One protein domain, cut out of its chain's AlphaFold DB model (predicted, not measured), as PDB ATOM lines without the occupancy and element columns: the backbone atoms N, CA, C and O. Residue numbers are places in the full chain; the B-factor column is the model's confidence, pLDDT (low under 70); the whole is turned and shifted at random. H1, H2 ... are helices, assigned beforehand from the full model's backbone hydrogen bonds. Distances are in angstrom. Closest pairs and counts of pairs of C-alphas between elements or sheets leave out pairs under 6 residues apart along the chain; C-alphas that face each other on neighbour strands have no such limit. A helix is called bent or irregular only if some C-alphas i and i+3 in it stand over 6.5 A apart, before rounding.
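Overview. This is residues 2 to 140 of the 140 residues of an uncharacterized protein of Selenomonas sp. oral taxon 920 (UniProt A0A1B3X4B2). Four long helices, H1, H2, H4 and H6, lie side by side in a loose, elongated row, each running opposite to its neighbour in the row, with H4 and H2 in its middle. The kinked H5 packs on residues 83 to 93 of H4, near one end of the row, and the short H3 sits at the other end, where residues 52 to 57 stick out. The printed part has 139 residues with six named helices, H1 to H6 in order along the chain, and no named strand; the class is all helix. The whole is loose, with a radius of gyration of the C-alphas of 17.8 A and spans of 55 by 34 by 22 A.

Arrangement. H1, residues 2 to 23, and H2, residues 29 to 54, form a helical hairpin: they touch at a shallow tilt of 16 degrees, opposite ways, and their closest C-alphas, those of Gly 11 and Phe 39, are 6.1 A apart. H3, residues 58 to 62, and H2 only just touch, and only at the corner, with 3 pairs of C-alphas within 8 A, the closest being Asp 52 and Thr 58 at 7.3 A. H4, residues 65 to 95, is the hub, touching four helices. H4 touches H2 at a shallow tilt of 21 degrees, opposite ways, closest at the C-alphas of Ser 34 and Phe 85, 4.6 A. H4 touches H3 only at the corner, closest at the C-alphas of Phe 61 and Gly 67, 5.5 A. H4 and H5, residues 103 to 119, form a helical hairpin at a steep tilt of 41 degrees, closest at the C-alphas of Tyr 87 and Ala 119, 4.3 A. H6, residues 121 to 139, touches H4 at a shallow tilt of 25 degrees, opposite ways, closest at the C-alphas of Gly 76 and Gly 125, 3.9 A. H5 and H6 meet only through their link. Helix packing is mostly aligned, with 3 of 4 pairs at a shallow tilt. H1 and H4 are apart, as are H2 and H6. Every O i to N i+4 pair is within hydrogen-bond range in H1, H3 and H6; the counts are 20 of 22 in H2, 25 of 27 in H4 and 8 of 13 in H5.

Along the chain. H1 begins at C-alpha 2 (183.526, 215.595, 175.408) and is 31.8 A long from first to last C-alpha. H2 is 36.3 A long, with a kink of 28 degrees near residue 48, and is only just irregular: C-alphas 45 and 48 are 6.8 A apart. H3 is 6.1 A long. H4, the longest at 43.9 A, begins at C-alpha 65 (202.454, 216.111, 203.053) and has a kink of 26 degrees near residue 80. H5, 22.1 A, has a kink of 77 degrees near residue 111 and is irregular: C-alphas 110 and 113 are 7.7 A apart. H6, 27.4 A, ends at C-alpha 139 (203.417, 211.802, 207.883).

Size, cuts and confidence. The two C-alphas farthest apart, those of Ile 60 and Glu 99, are 56.4 A apart. The printed part has no cut and no long link. The mean pLDDT of the printed part is 82.4, and residues 2 to 4 and 45 to 62 are under 70.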
ATOM      1  N   TRP A   2     183.975 216.444 176.530       66.69
ATOM      2  CA  TRP A   2     183.526 215.595 175.408       66.69
ATOM      3  C   TRP A   2     184.623 214.718 174.787       66.69
ATOM      4  O   TRP A   2     184.396 213.543 174.519       66.69
ATOM      5  N   SER A   3     185.836 215.255 174.647       69.88
ATOM      6  CA  SER A   3     187.017 214.511 174.189       69.88
ATOM      7  C   SER A   3     187.365 213.326 175.093       69.88
ATOM      8  O   SER A   3     187.698 212.256 174.601       69.88
ATOM      9  N   LEU A   4     187.232 213.497 176.409       69.69
ATOM     10  CA  LEU A   4     187.497 212.477 177.422       69.69
ATOM     11  C   LEU A   4     186.474 211.339 177.372       69.69
ATOM     12  O   LEU A   4     186.841 210.168 177.373       69.69
ATOM     13  N   ILE A   5     185.195 211.695 177.251       73.88
ATOM     14  CA  ILE A   5     184.090 210.738 177.125       73.88
ATOM     15  C   ILE A   5     184.257 209.894 175.855       73.88
ATOM     16  O   ILE A   5     184.157 208.670 175.911       73.88
ATOM     17  N   LEU A   6     184.581 210.527 174.723       79.00
ATOM     18  CA  LEU A   6     184.845 209.822 173.465       79.00
ATOM     19  C   LEU A   6     186.019 208.846 173.586       79.00
ATOM     20  O   LEU A   6     185.949 207.733 173.067       79.00
ATOM     21  N   LEU A   7     187.075 209.240 174.296       78.94
ATOM     22  CA  LEU A   7     188.273 208.429 174.488       78.94
ATOM     23  C   LEU A   7     187.982 207.195 175.362       78.94
ATOM     24  O   LEU A   7     188.413 206.090 175.030       78.94
ATOM     25  N   VAL A   8     187.164 207.350 176.408       78.94
ATOM     26  CA  VAL A   8     186.677 206.228 177.229       78.94
ATOM     27  C   VAL A   8     185.791 205.285 176.408       78.94
ATOM     28  O   VAL A   8     186.018 204.079 176.435       78.94
ATOM     29  N   ILE A   9     184.835 205.804 175.628       83.31
ATOM     30  CA  ILE A   9     183.952 204.985 174.775       83.31
ATOM     31  C   ILE A   9     184.765 204.189 173.744       83.31
ATOM     32  O   ILE A   9     184.561 202.983 173.588       83.31
ATOM     33  N   LEU A  10     185.718 204.842 173.072       84.00
ATOM     34  CA  LEU A  10     186.631 204.190 172.132       84.00
ATOM     35  C   LEU A  10     187.449 203.094 172.814       84.00
ATOM     36  O   LEU A  10     187.552 201.987 172.289       84.00
ATOM     37  N   GLY A  11     188.002 203.374 173.992       82.38
ATOM     38  CA  GLY A  11     188.785 202.396 174.734       82.38
ATOM     39  C   GLY A  11     187.958 201.187 175.189       82.38
ATOM     40  O   GLY A  11     188.403 200.051 175.028       82.38
ATOM     41  N   VAL A  12     186.716 201.396 175.637       84.31
ATOM     42  CA  VAL A  12     185.778 200.308 175.960       84.31
ATOM     43  C   VAL A  12     185.475 199.463 174.718       84.31
ATOM     44  O   VAL A  12     185.558 198.235 174.774       84.31
ATOM     45  N   ALA A  13     185.201 200.091 173.571       86.31
ATOM     46  CA  ALA A  13     184.976 199.378 172.312       86.31
ATOM     47  C   ALA A  13     186.199 198.544 171.887       86.31
ATOM     48  O   ALA A  13     186.052 197.403 171.434       86.31
ATOM     49  N   VAL A  14     187.414 199.072 172.080       85.25
ATOM     50  CA  VAL A  14     188.665 198.338 171.843       85.25
ATOM     51  C   VAL A  14     188.763 197.124 172.765       85.25
ATOM     52  O   VAL A  14     189.047 196.032 172.271       85.25
ATOM     53  N   ILE A  15     188.461 197.244 174.060       87.31
ATOM     54  CA  ILE A  15     188.469 196.099 174.989       87.31
ATOM     55  C   ILE A  15     187.467 195.030 174.551       87.31
ATOM     56  O   ILE A  15     187.844 193.864 174.444       87.31
ATOM     57  N   PHE A  16     186.225 195.403 174.228       86.94
ATOM     58  CA  PHE A  16     185.210 194.451 173.760       86.94
ATOM     59  C   PHE A  16     185.655 193.709 172.500       86.94
ATOM     60  O   PHE A  16     185.554 192.482 172.426       86.94
ATOM     61  N   ARG A  17     186.218 194.433 171.529       85.81
ATOM     62  CA  ARG A  17     186.785 193.834 170.318       85.81
ATOM     63  C   ARG A  17     187.934 192.875 170.645       85.81
ATOM     64  O   ARG A  17     188.039 191.807 170.049       85.81
ATOM     65  N   THR A  18     188.779 193.230 171.603       83.25
ATOM     66  CA  THR A  18     189.920 192.405 172.017       83.25
ATOM     67  C   THR A  18     189.466 191.141 172.747       83.25
ATOM     68  O   THR A  18     189.971 190.057 172.463       83.25
ATOM     69  N   MET A  19     188.454 191.240 173.615       86.62
ATOM     70  CA  MET A  19     187.816 190.079 174.244       86.62
ATOM     71  C   MET A  19     187.163 189.157 173.213       86.62
ATOM     72  O   MET A  19     187.225 187.935 173.343       86.62
ATOM     73  N   TYR A  20     186.575 189.725 172.159       88.50
ATOM     74  CA  TYR A  20     186.039 188.941 171.051       88.50
ATOM     75  C   TYR A  20     187.134 188.135 170.335       88.50
ATOM     76  O   TYR A  20     186.964 186.936 170.106       88.50
ATOM     77  N   TYR A  21     188.288 188.753 170.052       86.12
ATOM     78  CA  TYR A  21     189.451 188.049 169.498       86.12
ATOM     79  C   TYR A  21     190.024 187.001 170.459       86.12
ATOM     80  O   TYR A  21     190.426 185.922 170.020       86.12
ATOM     81  N   TYR A  22     190.003 187.267 171.766       88.25
ATOM     82  CA  TYR A  22     190.422 186.302 172.784       88.25
ATOM     83  C   TYR A  22     189.516 185.068 172.797       88.25
ATOM     84  O   TYR A  22     190.003 183.939 172.773       88.25
ATOM     85  N   LYS A  23     188.191 185.257 172.713       88.56
ATOM     86  CA  LYS A  23     187.223 184.151 172.627       88.56
ATOM     87  C   LYS A  23     187.422 183.289 171.373       88.56
ATOM     88  O   LYS A  23     187.182 182.086 171.416       88.56
ATOM     89  N   ARG A  24     187.898 183.884 170.275       89.38
ATOM     90  CA  ARG A  24     188.274 183.177 169.038       89.38
ATOM     91  C   ARG A  24     189.671 182.545 169.072       89.38
ATOM     92  O   ARG A  24     190.078 181.959 168.076       89.38
ATOM     93  N   LYS A  25     190.397 182.643 170.193       87.69
ATOM     94  CA  LYS A  25     191.796 182.207 170.337       87.69
ATOM     95  C   LYS A  25     192.733 182.862 169.314       87.69
ATOM     96  O   LYS A  25     193.696 182.255 168.872       87.69
ATOM     97  N   GLU A  26     192.456 184.105 168.925       85.81
ATOM     98  CA  GLU A  26     193.285 184.852 167.968       85.81
ATOM     99  C   GLU A  26     194.338 185.738 168.656       85.81
ATOM    100  O   GLU A  26     195.283 186.175 167.997       85.81
ATOM    101  N   ILE A  27     194.192 185.984 169.965       88.19
ATOM    102  CA  ILE A  27     195.113 186.751 170.816       88.19
ATOM    103  C   ILE A  27     195.382 185.989 172.119       88.19
ATOM    104  O   ILE A  27     194.491 185.328 172.655       88.19
ATOM    105  N   SER A  28     196.606 186.084 172.628       88.88
ATOM    106  CA  SER A  28     197.002 185.515 173.916       88.88
ATOM    107  C   SER A  28     196.388 186.263 175.098       88.88
ATOM    108  O   SER A  28     195.970 187.421 175.002       88.88
ATOM    109  N   LEU A  29     196.392 185.609 176.262       88.38
ATOM    110  CA  LEU A  29     195.998 186.235 177.523       88.38
ATOM    111  C   LEU A  29     196.890 187.444 177.846       88.38
ATOM    112  O   LEU A  29     196.399 188.466 178.317       88.38
ATOM    113  N   GLN A  30     198.189 187.349 177.555       87.75
ATOM    114  CA  GLN A  30     199.154 188.426 177.765       87.75
ATOM    115  C   GLN A  30     198.865 189.625 176.852       87.75
ATOM    116  O   GLN A  30     198.942 190.765 177.307       87.75
ATOM    117  N   GLY A  31     198.473 189.386 175.596       83.94
ATOM    118  CA  GLY A  31     198.053 190.448 174.676       83.94
ATOM    119  C   GLY A  31     196.782 191.156 175.143       83.94
ATOM    120  O   GLY A  31     196.719 192.386 175.140       83.94
ATOM    121  N   LEU A  32     195.798 190.396 175.636       87.88
ATOM    122  CA  LEU A  32     194.593 190.962 176.244       87.88
ATOM    123  C   LEU A  32     194.932 191.820 177.474       87.88
ATOM    124  O   LEU A  32     194.464 192.951 177.579       87.88
ATOM    125  N   GLN A  33     195.774 191.310 178.377       87.12
ATOM    126  CA  GLN A  33     196.206 192.035 179.576       87.12
ATOM    127  C   GLN A  33     196.956 193.327 179.239       87.12
ATOM    128  O   GLN A  33     196.732 194.338 179.899       87.12
ATOM    129  N   SER A  34     197.805 193.332 178.207       87.75
ATOM    130  CA  SER A  34     198.494 194.548 177.759       87.75
ATOM    131  C   SER A  34     197.516 195.603 177.240       87.75
ATOM    132  O   SER A  34     197.615 196.761 177.636       87.75
ATOM    133  N   ILE A  35     196.517 195.214 176.442       87.12
ATOM    134  CA  ILE A  35     195.501 196.149 175.932       87.12
ATOM    135  C   ILE A  35     194.638 196.713 177.067       87.12
ATOM    136  O   ILE A  35     194.394 197.921 177.111       87.12
ATOM    137  N   VAL A  36     194.218 195.868 178.012       86.25
ATOM    138  CA  VAL A  36     193.490 196.315 179.209       86.25
ATOM    139  C   VAL A  36     194.362 197.245 180.058       86.25
ATOM    140  O   VAL A  36     193.889 198.294 180.481       86.25
ATOM    141  N   GLY A  37     195.644 196.923 180.247       85.00
ATOM    142  CA  GLY A  37     196.596 197.763 180.976       85.00
ATOM    143  C   GLY A  37     196.772 199.149 180.352       85.00
ATOM    144  O   GLY A  37     196.733 200.149 181.065       85.00
ATOM    145  N   ILE A  38     196.890 199.232 179.022       83.31
ATOM    146  CA  ILE A  38     196.957 200.507 178.289       83.31
ATOM    147  C   ILE A  38     195.670 201.316 178.487       83.31
ATOM    148  O   ILE A  38     195.732 202.519 178.737       83.31
ATOM    149  N   PHE A  39     194.503 200.669 178.426       83.25
ATOM    150  CA  PHE A  39     193.239 201.346 178.703       83.25
ATOM    151  C   PHE A  39     193.168 201.865 180.145       83.25
ATOM    152  O   PHE A  39     192.794 203.015 180.363       83.25
ATOM    153  N   CYS A  40     193.580 201.062 181.127       80.81
ATOM    154  CA  CYS A  40     193.652 201.498 182.518       80.81
ATOM    155  C   CYS A  40     194.602 202.687 182.696       80.81
ATOM    156  O   CYS A  40     194.255 203.608 183.425       80.81
ATOM    157  N   LEU A  41     195.750 202.720 182.010       81.38
ATOM    158  CA  LEU A  41     196.654 203.876 182.033       81.38
ATOM    159  C   LEU A  41     195.985 205.136 181.489       81.38
ATOM    160  O   LEU A  41     196.154 206.204 182.061       81.38
ATOM    161  N   ILE A  42     195.215 205.020 180.410       77.62
ATOM    162  CA  ILE A  42     194.472 206.149 179.849       77.62
ATOM    163  C   ILE A  42     193.431 206.651 180.856       77.62
ATOM    164  O   ILE A  42     193.368 207.845 181.131       77.62
ATOM    165  N   VAL A  43     192.638 205.747 181.437       77.31
ATOM    166  CA  VAL A  43     191.601 206.110 182.414       77.31
ATOM    167  C   VAL A  43     192.225 206.741 183.660       77.31
ATOM    168  O   VAL A  43     191.820 207.833 184.056       77.31
ATOM    169  N   LEU A  44     193.250 206.112 184.237       74.88
ATOM    170  CA  LEU A  44     193.945 206.610 185.425       74.88
ATOM    171  C   LEU A  44     194.702 207.913 185.142       74.88
ATOM    172  O   LEU A  44     194.563 208.873 185.883       74.88
ATOM    173  N   GLY A  45     195.409 208.028 184.019       69.75
ATOM    174  CA  GLY A  45     196.101 209.267 183.643       69.75
ATOM    175  C   GLY A  45     195.158 210.462 183.482       69.75
ATOM    176  O   GLY A  45     195.565 211.606 183.660       69.75
ATOM    177  N   THR A  46     193.880 210.206 183.197       69.25
ATOM    178  CA  THR A  46     192.854 211.250 183.097       69.25
ATOM    179  C   THR A  46     192.126 211.536 184.408       69.25
ATOM    180  O   THR A  46     191.480 212.577 184.524       69.25
ATOM    181  N   GLY A  47     192.263 210.661 185.405       64.81
ATOM    182  CA  GLY A  47     191.670 210.814 186.733       64.81
ATOM    183  C   GLY A  47     192.027 212.144 187.408       64.81
ATOM    184  O   GLY A  47     191.105 212.855 187.797       64.81
ATOM    185  N   PRO A  48     193.309 212.554 187.476       62.16
ATOM    186  CA  PRO A  48     193.717 213.821 188.082       62.16
ATOM    187  C   PRO A  48     193.093 215.033 187.387       62.16
ATOM    188  O   PRO A  48     192.591 215.927 188.057       62.16
ATOM    189  N   CYS A  49     193.028 215.030 186.050       59.97
ATOM    190  CA  CYS A  49     192.399 216.103 185.274       59.97
ATOM    191  C   CYS A  49     190.890 216.219 185.541       59.97
ATOM    192  O   CYS A  49     190.334 217.313 185.490       59.97
ATOM    193  N   VAL A  50     190.212 215.097 185.806       58.66
ATOM    194  CA  VAL A  50     188.783 215.079 186.151       58.66
ATOM    195  C   VAL A  50     188.571 215.496 187.608       58.66
ATOM    196  O   VAL A  50     187.677 216.293 187.885       58.66
ATOM    197  N   VAL A  51     189.403 215.009 188.532       58.62
ATOM    198  CA  VAL A  51     189.323 215.339 189.962       58.62
ATOM    199  C   VAL A  51     189.607 216.822 190.207       58.62
ATOM    200  O   VAL A  51     188.832 217.459 190.913       58.62
ATOM    201  N   ASP A  52     190.632 217.402 189.578       57.28
ATOM    202  CA  ASP A  52     190.968 218.826 189.740       57.28
ATOM    203  C   ASP A  52     189.895 219.747 189.121       57.28
ATOM    204  O   ASP A  52     189.624 220.835 189.626       57.28
ATOM    205  N   HIS A  53     189.205 219.288 188.067       55.28
ATOM    206  CA  HIS A  53     188.128 220.053 187.431       55.28
ATOM    207  C   HIS A  53     186.800 220.015 188.207       55.28
ATOM    208  O   HIS A  53     186.083 221.012 188.230       55.28
ATOM    209  N   PHE A  54     186.458 218.884 188.837       51.88
ATOM    210  CA  PHE A  54     185.180 218.712 189.545       51.88
ATOM    211  C   PHE A  54     185.259 218.981 191.050       51.88
ATOM    212  O   PHE A  54     184.276 219.417 191.649       51.88
ATOM    213  N   PHE A  55     186.409 218.744 191.676       51.56
ATOM    214  CA  PHE A  55     186.573 218.840 193.119       51.56
ATOM    215  C   PHE A  55     187.623 219.900 193.474       51.56
ATOM    216  O   PHE A  55     188.714 219.600 193.952       51.56
ATOM    217  N   LEU A  56     187.243 221.177 193.346       51.41
ATOM    218  CA  LEU A  56     188.000 222.329 193.874       51.41
ATOM    219  C   LEU A  56     188.322 222.201 195.383       51.41
ATOM    220  O   LEU A  56     189.283 222.796 195.861       51.41
ATOM    221  N   LYS A  57     187.567 221.382 196.133       49.28
ATOM    222  CA  LYS A  57     187.810 221.073 197.556       49.28
ATOM    223  C   LYS A  57     188.993 220.128 197.815       49.28
ATOM    224  O   LYS A  57     189.494 220.108 198.934       49.28
ATOM    225  N   THR A  58     189.457 219.369 196.820       55.00
ATOM    226  CA  THR A  58     190.580 218.422 196.986       55.00
ATOM    227  C   THR A  58     191.932 219.118 197.093       55.00
ATOM    228  O   THR A  58     192.860 218.519 197.626       55.00
ATOM    229  N   ARG A  59     192.051 220.379 196.644       57.47
ATOM    230  CA  ARG A  59     193.313 221.140 196.692       57.47
ATOM    231  C   ARG A  59     193.909 221.216 198.096       57.47
ATOM    232  O   ARG A  59     195.089 220.955 198.252       57.47
ATOM    233  N   ILE A  60     193.075 221.443 199.113       60.06
ATOM    234  CA  ILE A  60     193.534 221.571 200.506       60.06
ATOM    235  C   ILE A  60     194.144 220.254 201.016       60.06
ATOM    236  O   ILE A  60     195.157 220.270 201.701       60.06
ATOM    237  N   PHE A  61     193.558 219.102 200.667       62.34
ATOM    238  CA  PHE A  61     194.118 217.797 201.037       62.34
ATOM    239  C   PHE A  61     195.395 217.494 200.247       62.34
ATOM    240  O   PHE A  61     196.374 217.028 200.818       62.34
ATOM    241  N   LEU A  62     195.394 217.791 198.947       64.56
ATOM    242  CA  LEU A  62     196.515 217.577 198.032       64.56
ATOM    243  C   LEU A  62     197.759 218.420 198.370       64.56
ATOM    244  O   LEU A  62     198.854 218.024 197.984       64.56
ATOM    245  N   GLU A  63     197.595 219.532 199.090       71.25
ATOM    246  CA  GLU A  63     198.675 220.396 199.589       71.25
ATOM    247  C   GLU A  63     199.278 219.929 200.929       71.25
ATOM    248  O   GLU A  63     200.295 220.466 201.360       71.25
ATOM    249  N   THR A  64     198.692 218.923 201.591       80.00
ATOM    250  CA  THR A  64     199.302 218.299 202.779       80.00
ATOM    251  C   THR A  64     200.421 217.334 202.389       80.00
ATOM    252  O   THR A  64     200.384 216.751 201.304       80.00
ATOM    253  N   ASP A  65     201.371 217.077 203.293       82.81
ATOM    254  CA  ASP A  65     202.454 216.111 203.053       82.81
ATOM    255  C   ASP A  65     201.918 214.700 202.733       82.81
ATOM    256  O   ASP A  65     202.395 214.023 201.818       82.81
ATOM    257  N   VAL A  66     200.844 214.282 203.415       83.12
ATOM    258  CA  VAL A  66     200.135 213.021 203.133       83.12
ATOM    259  C   VAL A  66     199.490 213.054 201.744       83.12
ATOM    260  O   VAL A  66     199.614 212.099 200.975       83.12
ATOM    261  N   GLY A  67     198.831 214.157 201.383       79.44
ATOM    262  CA  GLY A  67     198.226 214.345 200.064       79.44
ATOM    263  C   GLY A  67     199.244 214.330 198.924       79.44
ATOM    264  O   GLY A  67     198.980 213.736 197.876       79.44
ATOM    265  N   PHE A  68     200.427 214.904 199.139       81.94
ATOM    266  CA  PHE A  68     201.548 214.835 198.205       81.94
ATOM    267  C   PHE A  68     202.036 213.391 198.008       81.94
ATOM    268  O   PHE A  68     202.201 212.938 196.871       81.94
ATOM    269  N   GLY A  69     202.167 212.618 199.092       83.88
ATOM    270  CA  GLY A  69     202.474 211.187 199.016       83.88
ATOM    271  C   GLY A  69     201.438 210.391 198.207       83.88
ATOM    272  O   GLY A  69     201.803 209.567 197.363       83.88
ATOM    273  N   VAL A  70     200.143 210.695 198.375       84.44
ATOM    274  CA  VAL A  70     199.048 210.088 197.592       84.44
ATOM    275  C   VAL A  70     199.151 210.432 196.100       84.44
ATOM    276  O   VAL A  70     198.935 209.554 195.260       84.44
ATOM    277  N   GLN A  71     199.525 211.664 195.740       82.25
ATOM    278  CA  GLN A  71     199.735 212.049 194.337       82.25
ATOM    279  C   GLN A  71     200.878 211.268 193.689       82.25
ATOM    280  O   GLN A  71     200.711 210.719 192.598       82.25
ATOM    281  N   ILE A  72     202.027 211.189 194.365       85.88
ATOM    282  CA  ILE A  72     203.190 210.440 193.874       85.88
ATOM    283  C   ILE A  72     202.815 208.969 193.682       85.88
ATOM    284  O   ILE A  72     203.104 208.390 192.628       85.88
ATOM    285  N   PHE A  73     202.118 208.379 194.657       88.25
ATOM    286  CA  PHE A  73     201.631 207.008 194.555       88.25
ATOM    287  C   PHE A  73     200.727 206.814 193.331       88.25
ATOM    288  O   PHE A  73     200.907 205.858 192.578       88.25
ATOM    289  N   TYR A  74     199.788 207.732 193.096       85.00
ATOM    290  CA  TYR A  74     198.854 207.656 191.975       85.00
ATOM    291  C   TYR A  74     199.550 207.752 190.608       85.00
ATOM    292  O   TYR A  74     199.246 206.979 189.690       85.00
ATOM    293  N   ILE A  75     200.517 208.665 190.470       84.94
ATOM    294  CA  ILE A  75     201.363 208.779 189.271       84.94
ATOM    295  C   ILE A  75     202.117 207.464 189.048       84.94
ATOM    296  O   ILE A  75     202.099 206.914 187.943       84.94
ATOM    297  N   GLY A  76     202.714 206.921 190.113       88.50
ATOM    298  CA  GLY A  76     203.409 205.641 190.076       88.50
ATOM    299  C   GLY A  76     202.510 204.489 189.634       88.50
ATOM    300  O   GLY A  76     202.868 203.746 188.722       88.50
ATOM    301  N   ALA A  77     201.310 204.383 190.207       87.50
ATOM    302  CA  ALA A  77     200.334 203.348 189.875       87.50
ATOM    303  C   ALA A  77     199.882 203.429 188.410       87.50
ATOM    304  O   ALA A  77     199.786 202.406 187.728       87.50
ATOM    305  N   THR A  78     199.666 204.645 187.901       86.56
ATOM    306  CA  THR A  78     199.293 204.887 186.500       86.56
ATOM    307  C   THR A  78     200.386 204.407 185.548       86.56
ATOM    308  O   THR A  78     200.112 203.644 184.617       86.56
ATOM    309  N   LEU A  79     201.636 204.809 185.808       87.75
ATOM    310  CA  LEU A  79     202.790 204.381 185.022       87.75
ATOM    311  C   LEU A  79     202.972 202.866 185.101       87.75
ATOM    312  O   LEU A  79     203.126 202.226 184.063       87.75
ATOM    313  N   PHE A  80     202.896 202.288 186.302       91.12
ATOM    314  CA  PHE A  80     203.084 200.861 186.539       91.12
ATOM    315  C   PHE A  80     202.063 200.018 185.773       91.12
ATOM    316  O   PHE A  80     202.454 199.136 185.013       91.12
ATOM    317  N   ILE A  81     200.764 200.300 185.907       86.44
ATOM    318  CA  ILE A  81     199.711 199.478 185.295       86.44
ATOM    319  C   ILE A  81     199.836 199.461 183.765       86.44
ATOM    320  O   ILE A  81     199.791 198.389 183.162       86.44
ATOM    321  N   GLY A  82     200.053 200.608 183.117       81.31
ATOM    322  CA  GLY A  82     200.141 200.642 181.651       81.31
ATOM    323  C   GLY A  82     201.393 199.987 181.073       81.31
ATOM    324  O   GLY A  82     201.360 199.397 179.990       81.31
ATOM    325  N   SER A  83     202.508 200.059 181.793       89.56
ATOM    326  CA  SER A  83     203.805 199.577 181.309       89.56
ATOM    327  C   SER A  83     204.126 198.150 181.743       89.56
ATOM    328  O   SER A  83     204.757 197.415 180.987       89.56
ATOM    329  N   TYR A  84     203.644 197.698 182.904       92.12
ATOM    330  CA  TYR A  84     203.940 196.369 183.436       92.12
ATOM    331  C   TYR A  84     203.308 195.249 182.607       92.12
ATOM    332  O   TYR A  84     203.966 194.265 182.260       92.12
ATOM    333  N   PHE A  85     202.036 195.402 182.229       90.25
ATOM    334  CA  PHE A  85     201.380 194.428 181.355       90.25
ATOM    335  C   PHE A  85     201.984 194.433 179.950       90.25
ATOM    336  O   PHE A  85     202.131 193.379 179.335       90.25
ATOM    337  N   THR A  86     202.421 195.603 179.481       90.44
ATOM    338  CA  THR A  86     203.165 195.742 178.228       90.44
ATOM    339  C   THR A  86     204.520 195.033 178.299       90.44
ATOM    340  O   THR A  86     204.868 194.286 177.391       90.44
ATOM    341  N   TYR A  87     205.246 195.152 179.412       92.38
ATOM    342  CA  TYR A  87     206.479 194.404 179.662       92.38
ATOM    343  C   TYR A  87     206.261 192.890 179.637       92.38
ATOM    344  O   TYR A  87     206.993 192.174 178.951       92.38
ATOM    345  N   ARG A  88     205.232 192.389 180.336       91.44
ATOM    346  CA  ARG A  88     204.896 190.956 180.318       91.44
ATOM    347  C   ARG A  88     204.547 190.466 178.913       91.44
ATOM    348  O   ARG A  88     204.950 189.366 178.541       91.44
ATOM    349  N   TYR A  89     203.836 191.275 178.132       91.75
ATOM    350  CA  TYR A  89     203.506 190.940 176.752       91.75
ATOM    351  C   TYR A  89     204.740 190.912 175.846       91.75
ATOM    352  O   TYR A  89     204.931 189.953 175.104       91.75
ATOM    353  N   THR A  90     205.641 191.885 175.973       90.88
ATOM    354  CA  THR A  90     206.927 191.883 175.262       90.88
ATOM    355  C   THR A  90     207.771 190.654 175.611       90.88
ATOM    356  O   THR A  90     208.325 190.013 174.721       90.88
ATOM    357  N   GLN A  91     207.833 190.272 176.891       91.25
ATOM    358  CA  GLN A  91     208.507 189.044 177.331       91.25
ATOM    359  C   GLN A  91     207.885 187.790 176.701       91.25
ATOM    360  O   GLN A  91     208.609 186.898 176.263       91.25
ATOM    361  N   TYR A  92     206.557 187.733 176.614       91.88
ATOM    362  CA  TYR A  92     205.844 186.657 175.926       91.88
ATOM    363  C   TYR A  92     206.191 186.600 174.430       91.88
ATOM    364  O   TYR A  92     206.539 185.531 173.930       91.88
ATOM    365  N   LEU A  93     206.193 187.742 173.735       89.25
ATOM    366  CA  LEU A  93     206.569 187.823 172.318       89.25
ATOM    367  C   LEU A  93     208.043 187.463 172.063       89.25
ATOM    368  O   LEU A  93     208.370 187.008 170.975       89.25
ATOM    369  N   ASN A  94     208.930 187.676 173.040       88.81
ATOM    370  CA  ASN A  94     210.349 187.315 172.947       88.81
ATOM    371  C   ASN A  94     210.608 185.819 173.125       88.81
ATOM    372  O   ASN A  94     211.538 185.288 172.527       88.81
ATOM    373  N   LYS A  95     209.832 185.160 173.989       89.06
ATOM    374  CA  LYS A  95     210.045 183.754 174.358       89.06
ATOM    375  C   LYS A  95     209.295 182.771 173.463       89.06
ATOM    376  O   LYS A  95     209.622 181.591 173.471       89.06
ATOM    377  N   THR A  96     208.276 183.239 172.749       88.38
ATOM    378  CA  THR A  96     207.400 182.383 171.943       88.38
ATOM    379  C   THR A  96     207.850 182.376 170.491       88.38
ATOM    380  O   THR A  96     208.082 183.436 169.909       88.38
ATOM    381  N   ASP A  97     207.925 181.186 169.897       86.19
ATOM    382  CA  ASP A  97     208.251 181.021 168.483       86.19
ATOM    383  C   ASP A  97     207.220 181.755 167.586       86.19
ATOM    384  O   ASP A  97     206.008 181.563 167.763       86.19
ATOM    385  N   PRO A  98     207.656 182.588 166.615       82.50
ATOM    386  CA  PRO A  98     206.775 183.278 165.669       82.50
ATOM    387  C   PRO A  98     205.830 182.388 164.848       82.50
ATOM    388  O   PRO A  98     204.853 182.899 164.279       82.50
ATOM    389  N   GLU A  99     206.118 181.092 164.727       83.56
ATOM    390  CA  GLU A  99     205.248 180.115 164.062       83.56
ATOM    391  C   GLU A  99     204.081 179.669 164.947       83.56
ATOM    392  O   GLU A  99     202.988 179.411 164.443       83.56
ATOM    393  N   VAL A 100     204.281 179.663 166.268       86.31
ATOM    394  CA  VAL A 100     203.288 179.250 167.274       86.31
ATOM    395  C   VAL A 100     202.419 180.429 167.734       86.31
ATOM    396  O   VAL A 100     201.331 180.240 168.283       86.31
ATOM    397  N   LEU A 101     202.863 181.666 167.491       87.25
ATOM    398  CA  LEU A 101     202.110 182.866 167.842       87.25
ATOM    399  C   LEU A 101     200.751 182.937 167.138       87.25
ATOM    400  O   LEU A 101     200.619 182.775 165.923       87.25
ATOM    401  N   LEU A 102     199.738 183.306 167.920       87.81
ATOM    402  CA  LEU A 102     198.391 183.547 167.424       87.81
ATOM    403  C   LEU A 102     198.374 184.712 166.426       87.81
ATOM    404  O   LEU A 102     199.185 185.639 166.486       87.81
ATOM    405  N   LYS A 103     197.413 184.684 165.499       85.25
ATOM    406  CA  LYS A 103     197.349 185.603 164.351       85.25
ATOM    407  C   LYS A 103     197.425 187.085 164.747       85.25
ATOM    408  O   LYS A 103     198.122 187.852 164.078       85.25
ATOM    409  N   ALA A 104     196.729 187.501 165.809       80.75
ATOM    410  CA  ALA A 104     196.757 188.889 166.270       80.75
ATOM    411  C   ALA A 104     198.090 189.247 166.950       80.75
ATOM    412  O   ALA A 104     198.625 190.328 166.709       80.75
ATOM    413  N   ASP A 105     198.677 188.326 167.719       83.88
ATOM    414  CA  ASP A 105     199.980 188.532 168.365       83.88
ATOM    415  C   ASP A 105     201.121 188.623 167.344       83.88
ATOM    416  O   ASP A 105     201.995 189.483 167.444       83.88
ATOM    417  N   LYS A 106     201.062 187.812 166.284       85.62
ATOM    418  CA  LYS A 106     202.011 187.875 165.167       85.62
ATOM    419  C   LYS A 106     201.955 189.216 164.434       85.62
ATOM    420  O   LYS A 106     202.984 189.740 164.010       85.62
ATOM    421  N   LYS A 107     200.765 189.814 164.310       85.25
ATOM    422  CA  LYS A 107     200.616 191.175 163.769       85.25
ATOM    423  C   LYS A 107     201.283 192.207 164.683       85.25
ATOM    424  O   LYS A 107     201.960 193.108 164.185       85.25
ATOM    425  N   ASN A 108     201.122 192.053 165.995       83.25
ATOM    426  CA  ASN A 108     201.693 192.952 166.997       83.25
ATOM    427  C   ASN A 108     203.227 192.891 167.058       83.25
ATOM    428  O   ASN A 108     203.858 193.860 167.475       83.25
ATOM    429  N   LEU A 109     203.843 191.825 166.544       82.31
ATOM    430  CA  LEU A 109     205.295 191.710 166.412       82.31
ATOM    431  C   LEU A 109     205.911 192.851 165.577       82.31
ATOM    432  O   LEU A 109     207.014 193.303 165.873       82.31
ATOM    433  N   ARG A 110     205.172 193.391 164.592       81.00
ATOM    434  CA  ARG A 110     205.612 194.547 163.781       81.00
ATOM    435  C   ARG A 110     205.739 195.842 164.584       81.00
ATOM    436  O   ARG A 110     206.506 196.718 164.208       81.00
ATOM    437  N   VAL A 111     204.974 195.968 165.664       83.38
ATOM    438  CA  VAL A 111     204.958 197.144 166.550       83.38
ATOM    439  C   VAL A 111     205.605 196.851 167.906       83.38
ATOM    440  O   VAL A 111     205.547 197.674 168.816       83.38
ATOM    441  N   LYS A 112     206.278 195.703 168.037       83.44
ATOM    442  CA  LYS A 112     206.958 195.248 169.256       83.44
ATOM    443  C   LYS A 112     207.914 196.286 169.841       83.44
ATOM    444  O   LYS A 112     207.933 196.483 171.050       83.44
ATOM    445  N   PHE A 113     208.634 197.005 168.985       83.50
ATOM    446  CA  PHE A 113     209.547 198.067 169.403       83.50
ATOM    447  C   PHE A 113     208.853 199.190 170.195       83.50
ATOM    448  O   PHE A 113     209.426 199.750 171.129       83.50
ATOM    449  N   ALA A 114     207.597 199.513 169.867       82.75
ATOM    450  CA  ALA A 114     206.822 200.486 170.634       82.75
ATOM    451  C   ALA A 114     206.480 199.945 172.031       82.75
ATOM    452  O   ALA A 114     206.604 200.670 173.017       82.75
ATOM    453  N   PHE A 115     206.122 198.661 172.134       83.12
ATOM    454  CA  PHE A 115     205.866 198.014 173.422       83.12
ATOM    455  C   PHE A 115     207.128 197.937 174.289       83.12
ATOM    456  O   PHE A 115     207.056 198.205 175.483       83.12
ATOM    457  N   GLU A 116     208.297 197.655 173.713       85.06
ATOM    458  CA  GLU A 116     209.587 197.674 174.424       85.06
ATOM    459  C   GLU A 116     209.906 199.046 175.031       85.06
ATOM    460  O   GLU A 116     210.311 199.139 176.191       85.06
ATOM    461  N   ARG A 117     209.650 200.124 174.282       84.94
ATOM    462  CA  ARG A 117     209.844 201.499 174.765       84.94
ATOM    463  C   ARG A 117     208.884 201.909 175.872       84.94
ATOM    464  O   ARG A 117     209.213 202.805 176.632       84.94
ATOM    465  N   VAL A 118     207.704 201.307 175.956       84.12
ATOM    466  CA  VAL A 118     206.756 201.586 177.046       84.12
ATOM    467  C   VAL A 118     207.016 200.664 178.232       84.12
ATOM    468  O   VAL A 118     206.826 201.070 179.372       84.12
ATOM    469  N   ALA A 119     207.495 199.445 177.978       86.75
ATOM    470  CA  ALA A 119     207.728 198.431 178.991       86.75
ATOM    471  C   ALA A 119     208.625 198.942 180.125       86.75
ATOM    472  O   ALA A 119     208.234 198.824 181.273       86.75
ATOM    473  N   TRP A 120     209.776 199.567 179.855       88.75
ATOM    474  CA  TRP A 120     210.718 199.960 180.923       88.75
ATOM    475  C   TRP A 120     210.135 200.924 181.978       88.75
ATOM    476  O   TRP A 120     210.633 200.964 183.105       88.75
ATOM    477  N   LEU A 121     209.054 201.648 181.658       88.88
ATOM    478  CA  LEU A 121     208.395 202.579 182.578       88.88
ATOM    479  C   LEU A 121     207.804 201.897 183.822       88.88
ATOM    480  O   LEU A 121     207.519 202.588 184.799       88.88
ATOM    481  N   TRP A 122     207.653 200.566 183.839       93.00
ATOM    482  CA  TRP A 122     207.073 199.875 184.999       93.00
ATOM    483  C   TRP A 122     207.966 199.994 186.228       93.00
ATOM    484  O   TRP A 122     207.462 200.096 187.342       93.00
ATOM    485  N   VAL A 123     209.287 200.048 186.023       92.81
ATOM    486  CA  VAL A 123     210.264 200.239 187.102       92.81
ATOM    487  C   VAL A 123     210.109 201.631 187.705       92.81
ATOM    488  O   VAL A 123     210.045 201.773 188.922       92.81
ATOM    489  N   VAL A 124     209.970 202.653 186.855       92.69
ATOM    490  CA  VAL A 124     209.726 204.035 187.294       92.69
ATOM    491  C   VAL A 124     208.412 204.116 188.068       92.69
ATOM    492  O   VAL A 124     208.384 204.652 189.170       92.69
ATOM    493  N   GLY A 125     207.341 203.516 187.541       92.00
ATOM    494  CA  GLY A 125     206.050 203.466 188.223       92.00
ATOM    495  C   GLY A 125     206.133 202.818 189.608       92.00
ATOM    496  O   GLY A 125     205.629 203.378 190.580       92.00
ATOM    497  N   ALA A 126     206.839 201.689 189.724       93.94
ATOM    498  CA  ALA A 126     207.042 201.005 191.000       93.94
ATOM    499  C   ALA A 126     207.812 201.865 192.016       93.94
ATOM    500  O   ALA A 126     207.419 201.933 193.178       93.94
ATOM    501  N   LEU A 127     208.872 202.561 191.585       95.75
ATOM    502  CA  LEU A 127     209.649 203.451 192.456       95.75
ATOM    503  C   LEU A 127     208.806 204.615 192.987       95.75
ATOM    504  O   LEU A 127     208.876 204.931 194.172       95.75
ATOM    505  N   PHE A 128     207.971 205.212 192.135       91.75
ATOM    506  CA  PHE A 128     207.043 206.264 192.550       91.75
ATOM    507  C   PHE A 128     206.009 205.736 193.548       91.75
ATOM    508  O   PHE A 128     205.760 206.379 194.561       91.75
ATOM    509  N   MET A 129     205.452 204.541 193.331       93.75
ATOM    510  CA  MET A 129     204.534 203.937 194.304       93.75
ATOM    511  C   MET A 129     205.193 203.747 195.673       93.75
ATOM    512  O   MET A 129     204.591 204.097 196.684       93.75
ATOM    513  N   ILE A 130     206.429 203.237 195.706       95.62
ATOM    514  CA  ILE A 130     207.187 203.062 196.953       95.62
ATOM    515  C   ILE A 130     207.415 204.417 197.626       95.62
ATOM    516  O   ILE A 130     207.067 204.568 198.791       95.62
ATOM    517  N   GLY A 131     207.922 205.413 196.891       92.69
ATOM    518  CA  GLY A 131     208.163 206.753 197.431       92.69
ATOM    519  C   GLY A 131     206.894 207.410 197.981       92.69
ATOM    520  O   GLY A 131     206.916 207.959 199.079       92.69
ATOM    521  N   GLY A 132     205.771 207.287 197.268       89.50
ATOM    522  CA  GLY A 132     204.474 207.780 197.727       89.50
ATOM    523  C   GLY A 132     204.017 207.113 199.025       89.50
ATOM    524  O   GLY A 132     203.627 207.807 199.959       89.50
ATOM    525  N   ILE A 133     204.137 205.783 199.130       92.88
ATOM    526  CA  ILE A 133     203.822 205.039 200.362       92.88
ATOM    527  C   ILE A 133     204.733 205.470 201.515       92.88
ATOM    528  O   ILE A 133     204.243 205.678 202.621       92.88
ATOM    529  N   THR A 134     206.038 205.624 201.279       94.69
ATOM    530  CA  THR A 134     206.988 206.051 202.316       94.69
ATOM    531  C   THR A 134     206.636 207.429 202.867       94.69
ATOM    532  O   THR A 134     206.641 207.603 204.080       94.69
ATOM    533  N   ILE A 135     206.282 208.384 202.001       90.88
ATOM    534  CA  ILE A 135     205.839 209.721 202.421       90.88
ATOM    535  C   ILE A 135     204.548 209.617 203.233       90.88
ATOM    536  O   ILE A 135     204.482 210.155 204.331       90.88
ATOM    537  N   ILE A 136     203.547 208.878 202.739       89.94
ATOM    538  CA  ILE A 136     202.279 208.695 203.461       89.94
ATOM    539  C   ILE A 136     202.538 208.146 204.864       89.94
ATOM    540  O   ILE A 136     202.041 208.719 205.818       89.94
ATOM    541  N   LEU A 137     203.334 207.081 204.996       93.06
ATOM    542  CA  LEU A 137     203.622 206.446 206.288       93.06
ATOM    543  C   LEU A 137     204.468 207.311 207.225       93.06
ATOM    544  O   LEU A 137     204.379 207.138 208.433       93.06
ATOM    545  N   TYR A 138     205.308 208.197 206.690       93.69
ATOM    546  CA  TYR A 138     206.134 209.092 207.500       93.69
ATOM    547  C   TYR A 138     205.316 210.224 208.140       93.69
ATOM    548  O   TYR A 138     205.644 210.671 209.235       93.69
ATOM    549  N   TYR A 139     204.266 210.685 207.454       87.94
ATOM    550  CA  TYR A 139     203.417 211.802 207.883       87.94
ATOM    551  C   TYR A 139     202.050 211.372 208.449       87.94
ATOM    552  O   TYR A 139     201.229 212.239 208.755       87.94
ATOM    553  N   LEU A 140     201.794 210.061 208.558       80.94
ATOM    554  CA  LEU A 140     200.617 209.487 209.225       80.94
ATOM    555  C   LEU A 140     200.856 209.359 210.734       80.94
ATOM    556  O   LEU A 140     199.907 209.658 211.490       80.94
TER     557      LEU A 140